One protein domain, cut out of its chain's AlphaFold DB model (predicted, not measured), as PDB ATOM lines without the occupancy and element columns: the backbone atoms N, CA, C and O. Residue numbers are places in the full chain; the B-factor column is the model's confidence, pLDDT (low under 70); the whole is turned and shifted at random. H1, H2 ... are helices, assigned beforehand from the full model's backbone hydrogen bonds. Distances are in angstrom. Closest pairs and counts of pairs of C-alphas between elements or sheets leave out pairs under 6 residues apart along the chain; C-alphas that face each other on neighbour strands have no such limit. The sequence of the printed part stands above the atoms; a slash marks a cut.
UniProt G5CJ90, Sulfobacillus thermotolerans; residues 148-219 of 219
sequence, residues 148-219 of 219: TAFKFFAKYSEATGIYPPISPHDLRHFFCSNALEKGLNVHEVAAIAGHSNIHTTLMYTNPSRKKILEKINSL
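This is residues 148 to 219 of the 219 residues of a protein of Sulfobacillus thermotolerans (UniProt G5CJ90). A loose helical chain has H2 in the middle, with H3 folding back along it as a hairpin and H4 packing on H3; H1 stands crosswise near one end of H2, and residues 212 to 219, mostly H5, stick out at the far end. The 72 printed residues hold five named helices, H1 to H5, and no named strand: all helix. The whole is loose, radius of gyration of the C-alphas 15.5 A, and flat, spanning 48 by 29 by 15 A.

H2, residues 168 to 181, touches H3, residues 186 to 193, at a shallow tilt of 29 degrees, opposite ways, a helical hairpin; their closest C-alphas, of Cys 176 and Val 189, are 6.1 A apart. H4, residues 198 to 202, touches H3, closest C-alphas Ala 190 and Thr 201, 5.8 A. H1, residues 148 to 159, is close to but not clearly touching H2, closest C-alphas Phe 150 and Pro 168, 7.6 A, and only just about perpendicular at 71 degrees. H5, residues 209 to 216, is apart from the other helices. In each of the five helices every O i to N i+4 pair is within hydrogen-bond range.

H2 is 20.0 A long, H1 16.5 A, H5 10.8 A, H3 10.4 A and H4 6.4 A. C-alpha 148 is at (222.578, 217.062, 272.874), C-alpha 216 at (195.225, 253.960, 283.610).

The C-alphas farthest apart, of Thr 148 and Leu 219, are 49.9 A apart. The printed part has no cut and no long link. Residues 205 to 211, 213, 218 and 219 have pLDDT under 70.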
ATOM      1  N   THR A 148     221.435 216.416 272.213       86.88
ATOM      2  CA  THR A 148     222.578 217.062 272.874       86.88
ATOM      3  C   THR A 148     222.214 218.455 273.384       86.88
ATOM      4  O   THR A 148     222.555 218.788 274.516       86.88
ATOM      5  N   ALA A 149     221.473 219.242 272.598       85.44
ATOM      6  CA  ALA A 149     220.988 220.548 273.039       85.44
ATOM      7  C   ALA A 149     220.109 220.432 274.297       85.44
ATOM      8  O   ALA A 149     220.361 221.122 275.277       85.44
ATOM      9  N   PHE A 150     219.141 219.508 274.319       86.44
ATOM     10  CA  PHE A 150     218.311 219.254 275.506       86.44
ATOM     11  C   PHE A 150     219.135 218.822 276.727       86.44
ATOM     12  O   PHE A 150     218.868 219.285 277.834       86.44
ATOM     13  N   LYS A 151     220.174 217.999 276.536       88.75
ATOM     14  CA  LYS A 151     221.094 217.620 277.621       88.75
ATOM     15  C   LYS A 151     221.840 218.820 278.205       88.75
ATOM     16  O   LYS A 151     222.042 218.850 279.414       88.75
ATOM     17  N   PHE A 152     222.223 219.809 277.391       88.00
ATOM     18  CA  PHE A 152     222.820 221.043 277.913       88.00
ATOM     19  C   PHE A 152     221.843 221.800 278.809       88.00
ATOM     20  O   PHE A 152     222.212 222.166 279.920       88.00
ATOM     21  N   PHE A 153     220.593 221.976 278.378       87.06
ATOM     22  CA  PHE A 153     219.582 222.645 279.201       87.06
ATOM     23  C   PHE A 153     219.327 221.919 280.527       87.06
ATOM     24  O   PHE A 153     219.285 222.566 281.573       87.06
ATOM     25  N   ALA A 154     219.242 220.585 280.503       88.12
ATOM     26  CA  ALA A 154     219.113 219.785 281.719       88.12
ATOM     27  C   ALA A 154     220.318 219.975 282.656       88.12
ATOM     28  O   ALA A 154     220.136 220.321 283.820       88.12
ATOM     29  N   LYS A 155     221.542 219.855 282.122       90.88
ATOM     30  CA  LYS A 155     222.792 220.032 282.878       90.88
ATOM     31  C   LYS A 155     222.875 221.403 283.554       90.88
ATOM     32  O   LYS A 155     223.250 221.491 284.717       90.88
ATOM     33  N   TYR A 156     222.562 222.481 282.834       90.12
ATOM     34  CA  TYR A 156     222.631 223.829 283.406       90.12
ATOM     35  C   TYR A 156     221.495 224.105 284.392       90.12
ATOM     36  O   TYR A 156     221.714 224.827 285.360       90.12
ATOM     37  N   SER A 157     220.314 223.515 284.192       88.31
ATOM     38  CA  SER A 157     219.219 223.613 285.165       88.31
ATOM     39  C   SER A 157     219.598 222.941 286.484       88.31
ATOM     40  O   SER A 157     219.440 223.539 287.542       88.31
ATOM     41  N   GLU A 158     220.195 221.748 286.424       91.81
ATOM     42  CA  GLU A 158     220.706 221.039 287.602       91.81
ATOM     43  C   GLU A 158     221.806 221.837 288.314       91.81
ATOM     44  O   GLU A 158     221.711 222.085 289.513       91.81
ATOM     45  N   ALA A 159     222.801 222.333 287.569       90.69
ATOM     46  CA  ALA A 159     223.901 223.126 288.127       90.69
ATOM     47  C   ALA A 159     223.447 224.444 288.785       90.69
ATOM     48  O   ALA A 159     224.180 225.011 289.591       90.69
ATOM     49  N   THR A 160     222.260 224.944 288.430       90.19
ATOM     50  CA  THR A 160     221.673 226.177 288.978       90.19
ATOM     51  C   THR A 160     220.551 225.913 289.988       90.19
ATOM     52  O   THR A 160     219.974 226.863 290.509       90.19
ATOM     53  N   GLY A 161     220.248 224.644 290.288       91.31
ATOM     54  CA  GLY A 161     219.200 224.255 291.235       91.31
ATOM     55  C   GLY A 161     217.767 224.484 290.737       91.31
ATOM     56  O   GLY A 161     216.843 224.544 291.545       91.31
ATOM     57  N   ILE A 162     217.557 224.628 289.427       87.62
ATOM     58  CA  ILE A 162     216.234 224.860 288.841       87.62
ATOM     59  C   ILE A 162     215.540 223.517 288.583       87.62
ATOM     60  O   ILE A 162     216.006 222.712 287.772       87.62
ATOM     61  N   TYR A 163     214.401 223.300 289.248       86.94
ATOM     62  CA  TYR A 163     213.566 222.110 289.081       86.94
ATOM     63  C   TYR A 163     212.080 222.478 288.903       86.94
ATOM     64  O   TYR A 163     211.554 223.242 289.717       86.94
ATOM     65  N   PRO A 164     211.377 221.929 287.889       85.56
ATOM     66  CA  PRO A 164     211.877 221.021 286.846       85.56
ATOM     67  C   PRO A 164     212.864 221.705 285.872       85.56
ATOM     68  O   PRO A 164     212.891 222.935 285.806       85.56
ATOM     69  N   PRO A 165     213.678 220.940 285.112       85.56
ATOM     70  CA  PRO A 165     214.642 221.515 284.178       85.56
ATOM     71  C   PRO A 165     213.993 222.399 283.114       85.56
ATOM     72  O   PRO A 165     212.969 222.038 282.533       85.56
ATOM     73  N   ILE A 166     214.637 223.522 282.802       87.31
ATOM     74  CA  ILE A 166     214.184 224.445 281.762       87.31
ATOM     75  C   ILE A 166     214.351 223.781 280.395       87.31
ATOM     76  O   ILE A 166     215.402 223.223 280.085       87.31
ATOM     77  N   SER A 167     213.342 223.889 279.535       84.00
ATOM     78  CA  SER A 167     213.407 223.453 278.142       84.00
ATOM     79  C   SER A 167     213.538 224.638 277.166       84.00
ATOM     80  O   SER A 167     213.228 225.785 277.502       84.00
ATOM     81  N   PRO A 168     213.916 224.391 275.894       82.56
ATOM     82  CA  PRO A 168     213.871 225.419 274.851       82.56
ATOM     83  C   PRO A 168     212.486 226.062 274.663       82.56
ATOM     84  O   PRO A 168     212.390 227.195 274.191       82.56
ATOM     85  N   HIS A 169     211.413 225.334 274.987       82.31
ATOM     86  CA  HIS A 169     210.047 225.838 274.892       82.31
ATOM     87  C   HIS A 169     209.747 226.850 276.005       82.31
ATOM     88  O   HIS A 169     209.200 227.915 275.722       82.31
ATOM     89  N   ASP A 170     210.213 226.581 277.227       81.50
ATOM     90  CA  ASP A 170     210.055 227.483 278.376       81.50
ATOM     91  C   ASP A 170     210.801 228.799 278.156       81.50
ATOM     92  O   ASP A 170     210.257 229.876 278.394       81.50
ATOM     93  N   LEU A 171     212.010 228.740 277.588       82.81
ATOM     94  CA  LEU A 171     212.751 229.949 277.213       82.81
ATOM     95  C   LEU A 171     212.047 230.758 276.122       82.81
ATOM     96  O   LEU A 171     212.090 231.988 276.148       82.81
ATOM     97  N   ARG A 172     211.375 230.097 275.170       84.00
ATOM     98  CA  ARG A 172     210.564 230.799 274.167       84.00
ATOM     99  C   ARG A 172     209.359 231.477 274.811       84.00
ATOM    100  O   ARG A 172     209.066 232.615 274.462       84.00
ATOM    101  N   HIS A 173     208.674 230.807 275.733       81.00
ATOM    102  CA  HIS A 173     207.568 231.405 276.481       81.00
ATOM    103  C   HIS A 173     208.025 232.621 277.274       81.00
ATOM    104  O   HIS A 173     207.437 233.692 277.142       81.00
ATOM    105  N   PHE A 174     209.120 232.475 278.019       83.19
ATOM    106  CA  PHE A 174     209.728 233.571 278.757       83.19
ATOM    107  C   PHE A 174     210.073 234.746 277.837       83.19
ATOM    108  O   PHE A 174     209.719 235.881 278.142       83.19
ATOM    109  N   PHE A 175     210.698 234.477 276.683       85.69
ATOM    110  CA  PHE A 175     210.992 235.505 275.687       85.69
ATOM    111  C   PHE A 175     209.727 236.242 275.231       85.69
ATOM    112  O   PHE A 175     209.710 237.469 275.271       85.69
ATOM    113  N   CYS A 176     208.677 235.517 274.829       85.50
ATOM    114  CA  CYS A 176     207.439 236.120 274.338       85.50
ATOM    115  C   CYS A 176     206.767 236.996 275.402       85.50
ATOM    116  O   CYS A 176     206.425 238.141 275.111       85.50
ATOM    117  N   SER A 177     206.626 236.490 276.631       80.19
ATOM    118  CA  SER A 177     206.057 237.258 277.742       80.19
ATOM    119  C   SER A 177     206.890 238.507 278.030       80.19
ATOM    120  O   SER A 177     206.370 239.616 277.973       80.19
ATOM    121  N   ASN A 178     208.198 238.359 278.251       83.06
ATOM    122  CA  ASN A 178     209.083 239.480 278.573       83.06
ATOM    123  C   ASN A 178     209.161 240.519 277.436       83.06
ATOM    124  O   ASN A 178     209.273 241.712 277.705       83.06
ATOM    125  N   ALA A 179     209.081 240.103 276.169       84.06
ATOM    126  CA  ALA A 179     209.043 241.023 275.033       84.06
ATOM    127  C   ALA A 179     207.783 241.904 275.048       84.06
ATOM    128  O   ALA A 179     207.894 243.122 274.902       84.06
ATOM    129  N   LEU A 180     206.610 241.311 275.305       83.31
ATOM    130  CA  LEU A 180     205.359 242.058 275.480       83.31
ATOM    131  C   LEU A 180     205.438 243.011 276.677       83.31
ATOM    132  O   LEU A 180     204.994 244.155 276.606       83.31
ATOM    133  N   GLU A 181     206.035 242.559 277.782       79.25
ATOM    134  CA  GLU A 181     206.221 243.394 278.969       79.25
ATOM    135  C   GLU A 181     207.130 244.599 278.723       79.25
ATOM    136  O   GLU A 181     206.892 245.656 279.307       79.25
ATOM    137  N   LYS A 182     208.134 244.450 277.855       81.56
ATOM    138  CA  LYS A 182     209.045 245.524 277.438       81.56
ATOM    139  C   LYS A 182     208.479 246.421 276.334       81.56
ATOM    140  O   LYS A 182     209.180 247.320 275.881       81.56
ATOM    141  N   GLY A 183     207.226 246.207 275.934       82.56
ATOM    142  CA  GLY A 183     206.496 247.110 275.049       82.56
ATOM    143  C   GLY A 183     206.450 246.695 273.581       82.56
ATOM    144  O   GLY A 183     205.883 247.445 272.792       82.56
ATOM    145  N   LEU A 184     206.976 245.521 273.203       84.25
ATOM    146  CA  LEU A 184     206.723 244.995 271.860       84.25
ATOM    147  C   LEU A 184     205.243 244.636 271.734       84.25
ATOM    148  O   LEU A 184     204.631 244.095 272.660       84.25
ATOM    149  N   ASN A 185     204.662 244.907 270.573       88.56
ATOM    150  CA  ASN A 185     203.287 244.534 270.304       88.56
ATOM    151  C   ASN A 185     203.170 243.041 269.938       88.56
ATOM    152  O   ASN A 185     204.136 242.351 269.599       88.56
ATOM    153  N   VAL A 186     201.944 242.522 270.000       85.12
ATOM    154  CA  VAL A 186     201.654 241.093 269.808       85.12
ATOM    155  C   VAL A 186     202.034 240.597 268.406       85.12
ATOM    156  O   VAL A 186     202.450 239.445 268.262       85.12
ATOM    157  N   HIS A 187     201.954 241.452 267.382       83.50
ATOM    158  CA  HIS A 187     202.342 241.105 266.014       83.50
ATOM    159  C   HIS A 187     203.864 241.000 265.862       83.50
ATOM    160  O   HIS A 187     204.345 240.042 265.254       83.50
ATOM    161  N   GLU A 188     204.622 241.919 266.465       84.69
ATOM    162  CA  GLU A 188     206.092 241.879 266.489       84.69
ATOM    163  C   GLU A 188     206.596 240.610 267.183       84.69
ATOM    164  O   GLU A 188     207.424 239.874 266.639       84.69
ATOM    165  N   VAL A 189     206.035 240.292 268.354       85.56
ATOM    166  CA  VAL A 189     206.407 239.085 269.104       85.56
ATOM    167  C   VAL A 189     206.049 237.816 268.325       85.56
ATOM    168  O   VAL A 189     206.868 236.898 268.244       85.56
ATOM    169  N   ALA A 190     204.869 237.759 267.698       83.69
ATOM    170  CA  ALA A 190     204.464 236.618 266.875       83.69
ATOM    171  C   ALA A 190     205.381 236.410 265.659       83.69
ATOM    172  O   ALA A 190     205.737 235.265 265.355       83.69
ATOM    173  N   ALA A 191     205.796 237.494 264.998       80.25
ATOM    174  CA  ALA A 191     206.708 237.446 263.860       80.25
ATOM    175  C   ALA A 191     208.085 236.890 264.261       80.25
ATOM    176  O   ALA A 191     208.586 235.964 263.617       80.25
ATOM    177  N   ILE A 192     208.657 237.378 265.369       80.44
ATOM    178  CA  ILE A 192     209.965 236.924 265.874       80.44
ATOM    179  C   ILE A 192     209.899 235.460 266.343       80.44
ATOM    180  O   ILE A 192     210.766 234.645 266.008       80.44
ATOM    181  N   ALA A 193     208.847 235.095 267.085       81.06
ATOM    182  CA  ALA A 193     208.651 233.735 267.591       81.06
ATOM    183  C   ALA A 193     208.282 232.723 266.486       81.06
ATOM    184  O   ALA A 193     208.445 231.512 266.670       81.06
ATOM    185  N   GLY A 194     207.825 233.205 265.324       77.00
ATOM    186  CA  GLY A 194     207.389 232.379 264.201       77.00
ATOM    187  C   GLY A 194     206.032 231.709 264.437       77.00
ATOM    188  O   GLY A 194     205.824 230.579 263.993       77.00
ATOM    189  N   HIS A 195     205.123 232.371 265.158       82.69
ATOM    190  CA  HIS A 195     203.774 231.866 265.407       82.69
ATOM    191  C   HIS A 195     202.871 232.148 264.204       82.69
ATOM    192  O   HIS A 195     202.579 233.294 263.881       82.69
ATOM    193  N   SER A 196     202.400 231.088 263.541       72.75
ATOM    194  CA  SER A 196     201.435 231.206 262.440       72.75
ATOM    195  C   SER A 196     200.021 231.542 262.916       72.75
ATOM    196  O   SER A 196     199.213 232.005 262.121       72.75
ATOM    197  N   ASN A 197     199.719 231.274 264.188       77.00
ATOM    198  CA  ASN A 197     198.465 231.639 264.829       77.00
ATOM    199  C   ASN A 197     198.749 232.688 265.909       77.00
ATOM    200  O   ASN A 197     199.463 232.413 266.875       77.00
ATOM    201  N   ILE A 198     198.167 233.875 265.753       77.56
ATOM    202  CA  ILE A 198     198.321 234.985 266.697       77.56
ATOM    203  C   ILE A 198     197.795 234.632 268.096       77.56
ATOM    204  O   ILE A 198     198.352 235.098 269.088       77.56
ATOM    205  N   HIS A 199     196.809 233.728 268.192       74.06
ATOM    206  CA  HIS A 199     196.296 233.229 269.468       74.06
ATOM    207  C   HIS A 199     197.381 232.576 270.323       74.06
ATOM    208  O   HIS A 199     197.335 232.697 271.541       74.06
ATOM    209  N   THR A 200     198.401 231.960 269.716       72.12
ATOM    210  CA  THR A 200     199.540 231.409 270.463       72.12
ATOM    211  C   THR A 200     200.319 232.505 271.192       72.12
ATOM    212  O   THR A 200     200.776 232.277 272.306       72.12
ATOM    213  N   THR A 201     200.440 233.702 270.610       77.94
ATOM    214  CA  THR A 201     201.098 234.845 271.264       77.94
ATOM    215  C   THR A 201     200.176 235.546 272.264       77.94
ATOM    216  O   THR A 201     200.648 236.009 273.299       77.94
ATOM    217  N   LEU A 202     198.866 235.577 272.002       72.94
ATOM    218  CA  LEU A 202     197.871 236.128 272.933       72.94
ATOM    219  C   LEU A 202     197.826 235.374 274.273       72.94
ATOM    220  O   LEU A 202     197.487 235.966 275.290       72.94
ATOM    221  N   MET A 203     198.250 234.108 274.327       71.00
ATOM    222  CA  MET A 203     198.382 233.393 275.607       71.00
ATOM    223  C   MET A 203     199.395 234.049 276.570       71.00
ATOM    224  O   MET A 203     199.324 233.807 277.771       71.00
ATOM    225  N   TYR A 204     200.311 234.898 276.081       70.56
ATOM    226  CA  TYR A 204     201.302 235.601 276.912       70.56
ATOM    227  C   TYR A 204     200.873 237.009 277.338       70.56
ATOM    228  O   TYR A 204     201.605 237.668 278.074       70.56
ATOM    229  N   THR A 205     199.714 237.506 276.895       66.06
ATOM    230  CA  THR A 205     199.320 238.907 277.124       66.06
ATOM    231  C   THR A 205     198.614 239.145 278.453       66.06
ATOM    232  O   THR A 205     198.003 240.195 278.591       66.06
ATOM    233  N   ASN A 206     198.648 238.220 279.417       64.06
ATOM    234  CA  ASN A 206     197.857 238.339 280.643       64.06
ATOM    235  C   ASN A 206     198.397 239.478 281.535       64.06
ATOM    236  O   ASN A 206     199.394 239.282 282.238       64.06
ATOM    237  N   PRO A 207     197.807 240.689 281.512       60.84
ATOM    238  CA  PRO A 207     198.382 241.820 282.212       60.84
ATOM    239  C   PRO A 207     198.039 241.681 283.693       60.84
ATOM    240  O   PRO A 207     196.889 241.443 284.061       60.84
ATOM    241  N   SER A 208     199.025 241.854 284.572       61.38
ATOM    242  CA  SER A 208     198.735 241.895 286.003       61.38
ATOM    243  C   SER A 208     197.818 243.083 286.325       61.38
ATOM    244  O   SER A 208     197.933 244.158 285.731       61.38
ATOM    245  N   ARG A 209     196.929 242.922 287.315       59.50
ATOM    246  CA  ARG A 209     196.018 243.990 287.775       59.50
ATOM    247  C   ARG A 209     196.763 245.290 288.111       59.50
ATOM    248  O   ARG A 209     196.266 246.373 287.829       59.50
ATOM    249  N   LYS A 210     197.983 245.170 288.647       60.47
ATOM    250  CA  LYS A 210     198.891 246.287 288.940       60.47
ATOM    251  C   LYS A 210     199.301 247.059 287.677       60.47
ATOM    252  O   LYS A 210     199.186 248.276 287.662       60.47
ATOM    253  N   LYS A 211     199.695 246.360 286.603       65.19
ATOM    254  CA  LYS A 211     200.062 246.981 285.315       65.19
ATOM    255  C   LYS A 211     198.891 247.692 284.643       65.19
ATOM    256  O   LYS A 211     199.088 248.715 283.998       65.19
ATOM    257  N   ILE A 212     197.680 247.147 284.772       70.19
ATOM    258  CA  ILE A 212     196.471 247.792 284.237       70.19
ATOM    259  C   ILE A 212     196.241 249.128 284.950       70.19
ATOM    260  O   ILE A 212     196.040 250.142 284.289       70.19
ATOM    261  N   LEU A 213     196.342 249.141 286.283       69.75
ATOM    262  CA  LEU A 213     196.199 250.358 287.085       69.75
ATOM    263  C   LEU A 213     197.290 251.397 286.783       69.75
ATOM    264  O   LEU A 213     196.971 252.569 286.633       69.75
ATOM    265  N   GLU A 214     198.552 250.983 286.636       73.50
ATOM    266  CA  GLU A 214     199.650 251.886 286.251       73.50
ATOM    267  C   GLU A 214     199.389 252.571 284.902       73.50
ATOM    268  O   GLU A 214     199.564 253.782 284.796       73.50
ATOM    269  N   LYS A 215     198.913 251.825 283.894       71.19
ATOM    270  CA  LYS A 215     198.581 252.395 282.578       71.19
ATOM    271  C   LYS A 215     197.408 253.371 282.637       71.19
ATOM    272  O   LYS A 215     197.463 254.405 281.982       71.19
ATOM    273  N   ILE A 216     196.371 253.059 283.416       78.94
ATOM    274  CA  ILE A 216     195.225 253.960 283.610       78.94
ATOM    275  C   ILE A 216     195.675 255.265 284.277       78.94
ATOM    276  O   ILE A 216     195.250 256.332 283.858       78.94
ATOM    277  N   ASN A 217     196.575 255.192 285.260       77.31
ATOM    278  CA  ASN A 217     197.096 256.370 285.962       77.31
ATOM    279  C   ASN A 217     198.048 257.236 285.116       77.31
ATOM    280  O   ASN A 217     198.437 258.312 285.563       77.31
ATOM    281  N   SER A 218     198.472 256.752 283.946       69.62
ATOM    282  CA  SER A 218     199.326 257.488 283.002       69.62
ATOM    283  C   SER A 218     198.566 258.135 281.835       69.62
ATOM    284  O   SER A 218     199.215 258.673 280.939       69.62
ATOM    285  N   LEU A 219     197.230 258.037 281.820       66.62
ATOM    286  CA  LEU A 219     196.341 258.752 280.893       66.62
ATOM    287  C   LEU A 219     196.067 260.173 281.396       66.62
ATOM    288  O   LEU A 219     195.989 261.071 280.532       66.62
TER     289      LEU A 219